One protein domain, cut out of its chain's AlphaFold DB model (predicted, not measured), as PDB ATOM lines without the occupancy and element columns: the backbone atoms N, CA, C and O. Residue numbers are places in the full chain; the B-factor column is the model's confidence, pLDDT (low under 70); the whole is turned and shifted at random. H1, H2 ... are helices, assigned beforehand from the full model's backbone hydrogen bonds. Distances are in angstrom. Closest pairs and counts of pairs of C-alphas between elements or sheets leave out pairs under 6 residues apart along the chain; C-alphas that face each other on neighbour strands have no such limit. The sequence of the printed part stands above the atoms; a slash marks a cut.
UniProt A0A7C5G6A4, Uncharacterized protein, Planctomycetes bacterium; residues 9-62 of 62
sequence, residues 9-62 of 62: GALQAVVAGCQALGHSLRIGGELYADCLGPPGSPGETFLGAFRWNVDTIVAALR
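This is residues 9 to 62 of the 62 residues of an uncharacterized protein of Planctomycetes bacterium (UniProt A0A7C5G6A4). The longest helix, H2, is one arm of a loose Z-shaped chain path; a long link with no named element folds back from it through the middle, and the second helix, H1, makes the other arm, well separated from H2. Residues 17 to 22, of which 17 to 20 belong to H1, stand free and stick out. The printed part has 54 residues with two named helices, H1 then H2, and no named strand; they hold 27 residues, and the class is all helix. The whole is loose, with a radius of gyration of the C-alphas of 13.8 A, and only just elongated, spanning 40 by 25 by 14 A.

Find C-alpha 46 at (-5.148, -16.706, 13.463); from there H2, residues 46 to 60, runs 21.0 A to C-alpha 60 at (-13.119, -34.039, 22.217). Then look at C-alpha 9, at (-18.998, -20.596, 35.926), where H1, residues 9 to 20, begins and runs 16.3 A to C-alpha 20.

H2 and H1 are apart, with no C-alpha of the one within 8 A of the other. Read the y column along each helix and you will find it lower at the last C-alpha than at the first in both. In both H1 and H2 each O i to N i+4 pair is within hydrogen-bond range.

The two farthest C-alphas, those of Gly 22 and Pro 39, are 41.6 A apart. Look along residues 21 to 45 for the long link from H1 to H2, 25 residues whose C-alphas lie 4 to 22 A from the mean of the C-alphas. The printed part has no cut and ends at Arg 62, the chain's last residue. In the B-factor column the mean pLDDT of the printed part is 94.9, and no printed residue is under 70.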
ATOM      1  N   GLY A   9     -17.722 -20.429  35.222       86.31
ATOM      2  CA  GLY A   9     -18.998 -20.596  35.926       86.31
ATOM      3  C   GLY A   9     -20.193 -20.864  35.010       86.31
ATOM      4  O   GLY A   9     -21.033 -21.703  35.328       86.31
ATOM      5  N   ALA A  10     -20.263 -20.202  33.853       89.56
ATOM      6  CA  ALA A  10     -21.366 -20.389  32.913       89.56
ATOM      7  C   ALA A  10     -21.312 -21.784  32.274       89.56
ATOM      8  O   ALA A  10     -22.324 -22.480  32.211       89.56
ATOM      9  N   LEU A  11     -20.119 -22.232  31.867       90.56
ATOM     10  CA  LEU A  11     -19.940 -23.565  31.292       90.56
ATOM     11  C   LEU A  11     -20.228 -24.670  32.322       90.56
ATOM     12  O   LEU A  11     -20.890 -25.656  32.007       90.56
ATOM     13  N   GLN A  12     -19.790 -24.480  33.568       91.44
ATOM     14  CA  GLN A  12     -20.076 -25.399  34.673       91.44
ATOM     15  C   GLN A  12     -21.580 -25.498  34.958       91.44
ATOM     16  O   GLN A  12     -22.085 -26.600  35.166       91.44
ATOM     17  N   ALA A  13     -22.307 -24.377  34.910       94.38
ATOM     18  CA  ALA A  13     -23.759 -24.367  35.071       94.38
ATOM     19  C   ALA A  13     -24.470 -25.169  33.967       94.38
ATOM     20  O   ALA A  13     -25.392 -25.927  34.263       94.38
ATOM     21  N   VAL A  14     -24.012 -25.066  32.713       94.25
ATOM     22  CA  VAL A  14     -24.543 -25.873  31.598       94.25
ATOM     23  C   VAL A  14     -24.288 -27.364  31.827       94.25
ATOM     24  O   VAL A  14     -25.219 -28.160  31.718       94.25
ATOM     25  N   VAL A  15     -23.063 -27.750  32.206       94.94
ATOM     26  CA  VAL A  15     -22.725 -29.156  32.504       94.94
ATOM     27  C   VAL A  15     -23.597 -29.702  33.638       94.94
ATOM     28  O   VAL A  15     -24.161 -30.787  33.502       94.94
ATOM     29  N   ALA A  16     -23.764 -28.939  34.723       95.69
ATOM     30  CA  ALA A  16     -24.615 -29.321  35.847       95.69
ATOM     31  C   ALA A  16     -26.089 -29.478  35.433       95.69
ATOM     32  O   ALA A  16     -26.741 -30.444  35.832       95.69
ATOM     33  N   GLY A  17     -26.606 -28.574  34.594       97.25
ATOM     34  CA  GLY A  17     -27.960 -28.662  34.044       97.25
ATOM     35  C   GLY A  17     -28.168 -29.912  33.186       97.25
ATOM     36  O   GLY A  17     -29.153 -30.625  33.364       97.25
ATOM     37  N   CYS A  18     -27.216 -30.236  32.307       97.81
ATOM     38  CA  CYS A  18     -27.255 -31.467  31.514       97.81
ATOM     39  C   CYS A  18     -27.208 -32.720  32.397       97.81
ATOM     40  O   CYS A  18     -27.993 -33.644  32.184       97.81
ATOM     41  N   GLN A  19     -26.356 -32.728  33.426       97.50
ATOM     42  CA  GLN A  19     -26.270 -33.835  34.376       97.50
ATOM     43  C   GLN A  19     -27.590 -34.047  35.130       97.50
ATOM     44  O   GLN A  19     -28.021 -35.188  35.286       97.50
ATOM     45  N   ALA A  20     -28.266 -32.970  35.544       97.94
ATOM     46  CA  ALA A  20     -29.581 -33.040  36.186       97.94
ATOM     47  C   ALA A  20     -30.670 -33.634  35.271       97.94
ATOM     48  O   ALA A  20     -31.629 -34.227  35.761       97.94
ATOM     49  N   LEU A  21     -30.502 -33.523  33.949       97.94
ATOM     50  CA  LEU A  21     -31.369 -34.130  32.933       97.94
ATOM     51  C   LEU A  21     -30.924 -35.546  32.517       97.94
ATOM     52  O   LEU A  21     -31.462 -36.102  31.564       97.94
ATOM     53  N   GLY A  22     -29.947 -36.140  33.207       98.00
ATOM     54  CA  GLY A  22     -29.445 -37.485  32.908       98.00
ATOM     55  C   GLY A  22     -28.416 -37.548  31.772       98.00
ATOM     56  O   GLY A  22     -28.040 -38.642  31.356       98.00
ATOM     57  N   HIS A  23     -27.922 -36.406  31.287       97.44
ATOM     58  CA  HIS A  23     -26.865 -36.342  30.280       97.44
ATOM     59  C   HIS A  23     -25.500 -36.115  30.934       97.44
ATOM     60  O   HIS A  23     -25.219 -35.045  31.472       97.44
ATOM     61  N   SER A  24     -24.620 -37.113  30.859       94.94
ATOM     62  CA  SER A  24     -23.242 -36.975  31.334       94.94
ATOM     63  C   SER A  24     -22.371 -36.334  30.254       94.94
ATOM     64  O   SER A  24     -22.217 -36.887  29.166       94.94
ATOM     65  N   LEU A  25     -21.811 -35.161  30.553       92.56
ATOM     66  CA  LEU A  25     -20.926 -34.408  29.666       92.56
ATOM     67  C   LEU A  25     -19.597 -34.123  30.368       92.56
ATOM     68  O   LEU A  25     -19.530 -34.028  31.593       92.56
ATOM     69  N   ARG A  26     -18.547 -33.912  29.573       91.19
ATOM     70  CA  ARG A  26     -17.243 -33.420  30.030       91.19
ATOM     71  C   ARG A  26     -16.842 -32.189  29.228       91.19
ATOM     72  O   ARG A  26     -17.207 -32.065  28.061       91.19
ATOM     73  N   ILE A  27     -16.049 -31.308  29.831       92.75
ATOM     74  CA  ILE A  27     -15.432 -30.192  29.106       92.75
ATOM     75  C   ILE A  27     -14.349 -30.762  28.180       92.75
ATOM     76  O   ILE A  27     -13.481 -31.517  28.618       92.75
ATOM     77  N   GLY A  28     -14.447 -30.442  26.887       93.06
ATOM     78  CA  GLY A  28     -13.614 -31.025  25.829       93.06
ATOM     79  C   GLY A  28     -12.212 -30.430  25.698       93.06
ATOM     80  O   GLY A  28     -11.335 -31.074  25.131       93.06
ATOM     81  N   GLY A  29     -11.994 -29.229  26.230       92.25
ATOM     82  CA  GLY A  29     -10.736 -28.495  26.143       92.25
ATOM     83  C   GLY A  29     -10.972 -26.986  26.168       92.25
ATOM     84  O   GLY A  29     -12.114 -26.533  26.254       92.25
ATOM     85  N   GLU A  30      -9.886 -26.223  26.088       91.62
ATOM     86  CA  GLU A  30      -9.915 -24.761  25.993       91.62
ATOM     87  C   GLU A  30      -9.702 -24.320  24.540       91.62
ATOM     88  O   GLU A  30      -8.872 -24.883  23.820       91.62
ATOM     89  N   LEU A  31     -10.460 -23.310  24.116       93.25
ATOM     90  CA  LEU A  31     -10.462 -22.787  22.751       93.25
ATOM     91  C   LEU A  31     -10.115 -21.299  22.757       93.25
ATOM     92  O   LEU A  31     -10.488 -20.573  23.679       93.25
ATOM     93  N   TYR A  32      -9.474 -20.840  21.688       93.25
ATOM     94  CA  TYR A  32      -9.361 -19.416  21.388       93.25
ATOM     95  C   TYR A  32     -10.705 -18.904  20.860       93.25
ATOM     96  O   TYR A  32     -11.316 -19.556  20.012       93.25
ATOM     97  N   ALA A  33     -11.181 -17.759  21.347       89.00
ATOM     98  CA  ALA A  33     -12.494 -17.223  20.984       89.00
ATOM     99  C   ALA A  33     -12.380 -15.856  20.297       89.00
ATOM    100  O   ALA A  33     -12.305 -15.776  19.074       89.00
ATOM    101  N   ASP A  34     -12.367 -14.787  21.087       89.81
ATOM    102  CA  ASP A  34     -12.368 -13.393  20.642       89.81
ATOM    103  C   ASP A  34     -10.962 -12.806  20.461       89.81
ATOM    104  O   ASP A  34     -10.803 -11.749  19.851       89.81
ATOM    105  N   CYS A  35      -9.936 -13.493  20.960       88.31
ATOM    106  CA  CYS A  35      -8.553 -13.054  20.877       88.31
ATOM    107  C   CYS A  35      -7.581 -14.198  20.569       88.31
ATOM    108  O   CYS A  35      -7.851 -15.383  20.788       88.31
ATOM    109  N   LEU A  36      -6.435 -13.798  20.017       93.81
ATOM    110  CA  LEU A  36      -5.297 -14.674  19.775       93.81
ATOM    111  C   LEU A  36      -4.566 -14.986  21.081       93.81
ATOM    112  O   LEU A  36      -4.686 -14.282  22.084       93.81
ATOM    113  N   GLY A  37      -3.780 -16.053  21.044       90.88
ATOM    114  CA  GLY A  37      -2.864 -16.385  22.119       90.88
ATOM    115  C   GLY A  37      -1.606 -15.504  22.107       90.88
ATOM    116  O   GLY A  37      -1.302 -14.843  21.115       90.88
ATOM    117  N   PRO A  38      -0.839 -15.490  23.206       94.50
ATOM    118  CA  PRO A  38       0.397 -14.742  23.320       94.50
ATOM    119  C   PRO A  38       1.480 -15.352  22.425       94.50
ATOM    120  O   PRO A  38       1.350 -16.505  21.990       94.50
ATOM    121  N   PRO A  39       2.580 -14.617  22.210       95.31
ATOM    122  CA  PRO A  39       3.748 -15.128  21.504       95.31
ATOM    123  C   PRO A  39       4.220 -16.481  22.056       95.31
ATOM    124  O   PRO A  39       4.295 -16.677  23.271       95.31
ATOM    125  N   GLY A  40       4.520 -17.417  21.159       95.25
ATOM    126  CA  GLY A  40       4.914 -18.793  21.460       95.25
ATOM    127  C   GLY A  40       3.759 -19.754  21.758       95.25
ATOM    128  O   GLY A  40       4.008 -20.943  21.964       95.25
ATOM    129  N   SER A  41       2.505 -19.289  21.790       94.88
ATOM    130  CA  SER A  41       1.344 -20.173  21.951       94.88
ATOM    131  C   SER A  41       0.853 -20.729  20.607       94.88
ATOM    132  O   SER A  41       1.066 -20.104  19.566       94.88
ATOM    133  N   PRO A  42       0.112 -21.856  20.605       94.88
ATOM    134  CA  PRO A  42      -0.551 -22.353  19.397       94.88
ATOM    135  C   PRO A  42      -1.464 -21.310  18.741       94.88
ATOM    136  O   PRO A  42      -1.641 -21.321  17.526       94.88
ATOM    137  N   GLY A  43      -2.021 -20.397  19.539       96.25
ATOM    138  CA  GLY A  43      -2.887 -19.318  19.084       96.25
ATOM    139  C   GLY A  43      -2.190 -18.015  18.714       96.25
ATOM    140  O   GLY A  43      -2.904 -17.041  18.519       96.25
ATOM    141  N   GLU A  44      -0.855 -17.953  18.625       96.81
ATOM    142  CA  GLU A  44      -0.131 -16.713  18.279       96.81
ATOM    143  C   GLU A  44      -0.606 -16.101  16.950       96.81
ATOM    144  O   GLU A  44      -0.673 -14.885  16.796       96.81
ATOM    145  N   THR A  45      -0.973 -16.948  15.986       97.44
ATOM    146  CA  THR A  45      -1.539 -16.521  14.702       97.44
ATOM    147  C   THR A  45      -2.982 -16.985  14.575       97.44
ATOM    148  O   THR A  45      -3.367 -18.002  15.149       97.44
ATOM    149  N   PHE A  46      -3.771 -16.294  13.749       96.69
ATOM    150  CA  PHE A  46      -5.148 -16.706  13.463       96.69
ATOM    151  C   PHE A  46      -5.233 -18.148  12.947       96.69
ATOM    152  O   PHE A  46      -6.055 -18.925  13.425       96.69
ATOM    153  N   LEU A  47      -4.361 -18.529  12.008       98.31
ATOM    154  CA  LEU A  47      -4.356 -19.887  11.464       98.31
ATOM    155  C   LEU A  47      -3.986 -20.927  12.531       98.31
ATOM    156  O   LEU A  47      -4.589 -21.998  12.567       98.31
ATOM    157  N   GLY A  48      -3.038 -20.605  13.416       98.06
ATOM    158  CA  GLY A  48      -2.672 -21.456  14.548       98.06
ATOM    159  C   GLY A  48      -3.821 -21.626  15.544       98.06
ATOM    160  O   GLY A  48      -4.187 -22.754  15.869       98.06
ATOM    161  N   ALA A  49      -4.464 -20.524  15.942       96.75
ATOM    162  CA  ALA A  49      -5.632 -20.535  16.823       96.75
ATOM    163  C   ALA A  49      -6.789 -21.344  16.217       96.75
ATOM    164  O   ALA A  49      -7.392 -22.182  16.886       96.75
ATOM    165  N   PHE A  50      -7.059 -21.147  14.924       97.56
ATOM    166  CA  PHE A  50      -8.090 -21.884  14.204       97.56
ATOM    167  C   PHE A  50      -7.781 -23.382  14.157       97.56
ATOM    168  O   PHE A  50      -8.647 -24.208  14.453       97.56
ATOM    169  N   ARG A  51      -6.535 -23.749  13.835       98.38
ATOM    170  CA  ARG A  51      -6.103 -25.148  13.803       98.38
ATOM    171  C   ARG A  51      -6.211 -25.802  15.178       98.38
ATOM    172  O   ARG A  51      -6.777 -26.887  15.271       98.38
ATOM    173  N   TRP A  52      -5.734 -25.124  16.223       97.75
ATOM    174  CA  TRP A  52      -5.858 -25.569  17.611       97.75
ATOM    175  C   TRP A  52      -7.314 -25.847  17.984       97.75
ATOM    176  O   TRP A  52      -7.620 -26.906  18.533       97.75
ATOM    177  N   ASN A  53      -8.222 -24.928  17.644       97.38
ATOM    178  CA  ASN A  53      -9.637 -25.085  17.955       97.38
ATOM    179  C   ASN A  53     -10.241 -26.305  17.260       97.38
ATOM    180  O   ASN A  53     -10.916 -27.107  17.902       97.38
ATOM    181  N   VAL A  54      -9.982 -26.464  15.959       98.12
ATOM    182  CA  VAL A  54     -10.484 -27.605  15.185       98.12
ATOM    183  C   VAL A  54      -9.939 -28.920  15.737       98.12
ATOM    184  O   VAL A  54     -10.718 -29.838  15.983       98.12
ATOM    185  N   ASP A  55      -8.630 -29.010  15.982       98.19
ATOM    186  CA  ASP A  55      -8.008 -30.225  16.516       98.19
ATOM    187  C   ASP A  55      -8.560 -30.574  17.907       98.19
ATOM    188  O   ASP A  55      -8.883 -31.735  18.166       98.19
ATOM    189  N   THR A  56      -8.752 -29.573  18.772       97.38
ATOM    190  CA  THR A  56      -9.330 -29.746  20.115       97.38
ATOM    191  C   THR A  56     -10.772 -30.245  20.046       97.38
ATOM    192  O   THR A  56     -11.122 -31.213  20.722       97.38
ATOM    193  N   ILE A  57     -11.611 -29.643  19.196       97.12
ATOM    194  CA  ILE A  57     -13.010 -30.058  19.011       97.12
ATOM    195  C   ILE A  57     -13.074 -31.493  18.477       97.12
ATOM    196  O   ILE A  57     -13.803 -32.323  19.017       97.12
ATOM    197  N   VAL A  58     -12.287 -31.810  17.447       98.19
ATOM    198  CA  VAL A  58     -12.257 -33.152  16.850       98.19
ATOM    199  C   VAL A  58     -11.761 -34.196  17.853       98.19
ATOM    200  O   VAL A  58     -12.305 -35.295  17.898       98.19
ATOM    201  N   ALA A  59     -10.758 -33.877  18.671       97.44
ATOM    202  CA  ALA A  59     -10.280 -34.777  19.719       97.44
ATOM    203  C   ALA A  59     -11.316 -34.985  20.837       97.44
ATOM    204  O   ALA A  59     -11.405 -36.078  21.390       97.44
ATOM    205  N   ALA A  60     -12.104 -33.960  21.171       97.19
ATOM    206  CA  ALA A  60     -13.119 -34.039  22.217       97.19
ATOM    207  C   ALA A  60     -14.376 -34.826  21.807       97.19
ATOM    208  O   ALA A  60     -15.033 -35.390  22.682       97.19
ATOM    209  N   LEU A  61     -14.709 -34.834  20.514       96.00
ATOM    210  CA  LEU A  61     -15.924 -35.449  19.961       96.00
ATOM    211  C   LEU A  61     -15.721 -36.864  19.390       96.00
ATOM    212  O   LEU A  61     -16.680 -37.451  18.890       96.00
ATOM    213  N   ARG A  62     -14.497 -37.395  19.439       90.81
ATOM    214  CA  ARG A  62     -14.207 -38.817  19.197       90.81
ATOM    215  C   ARG A  62     -14.467 -39.640  20.451       90.81
ATOM    216  O   ARG A  62     -14.918 -40.789  20.274       90.81
TER     217      ARG A  62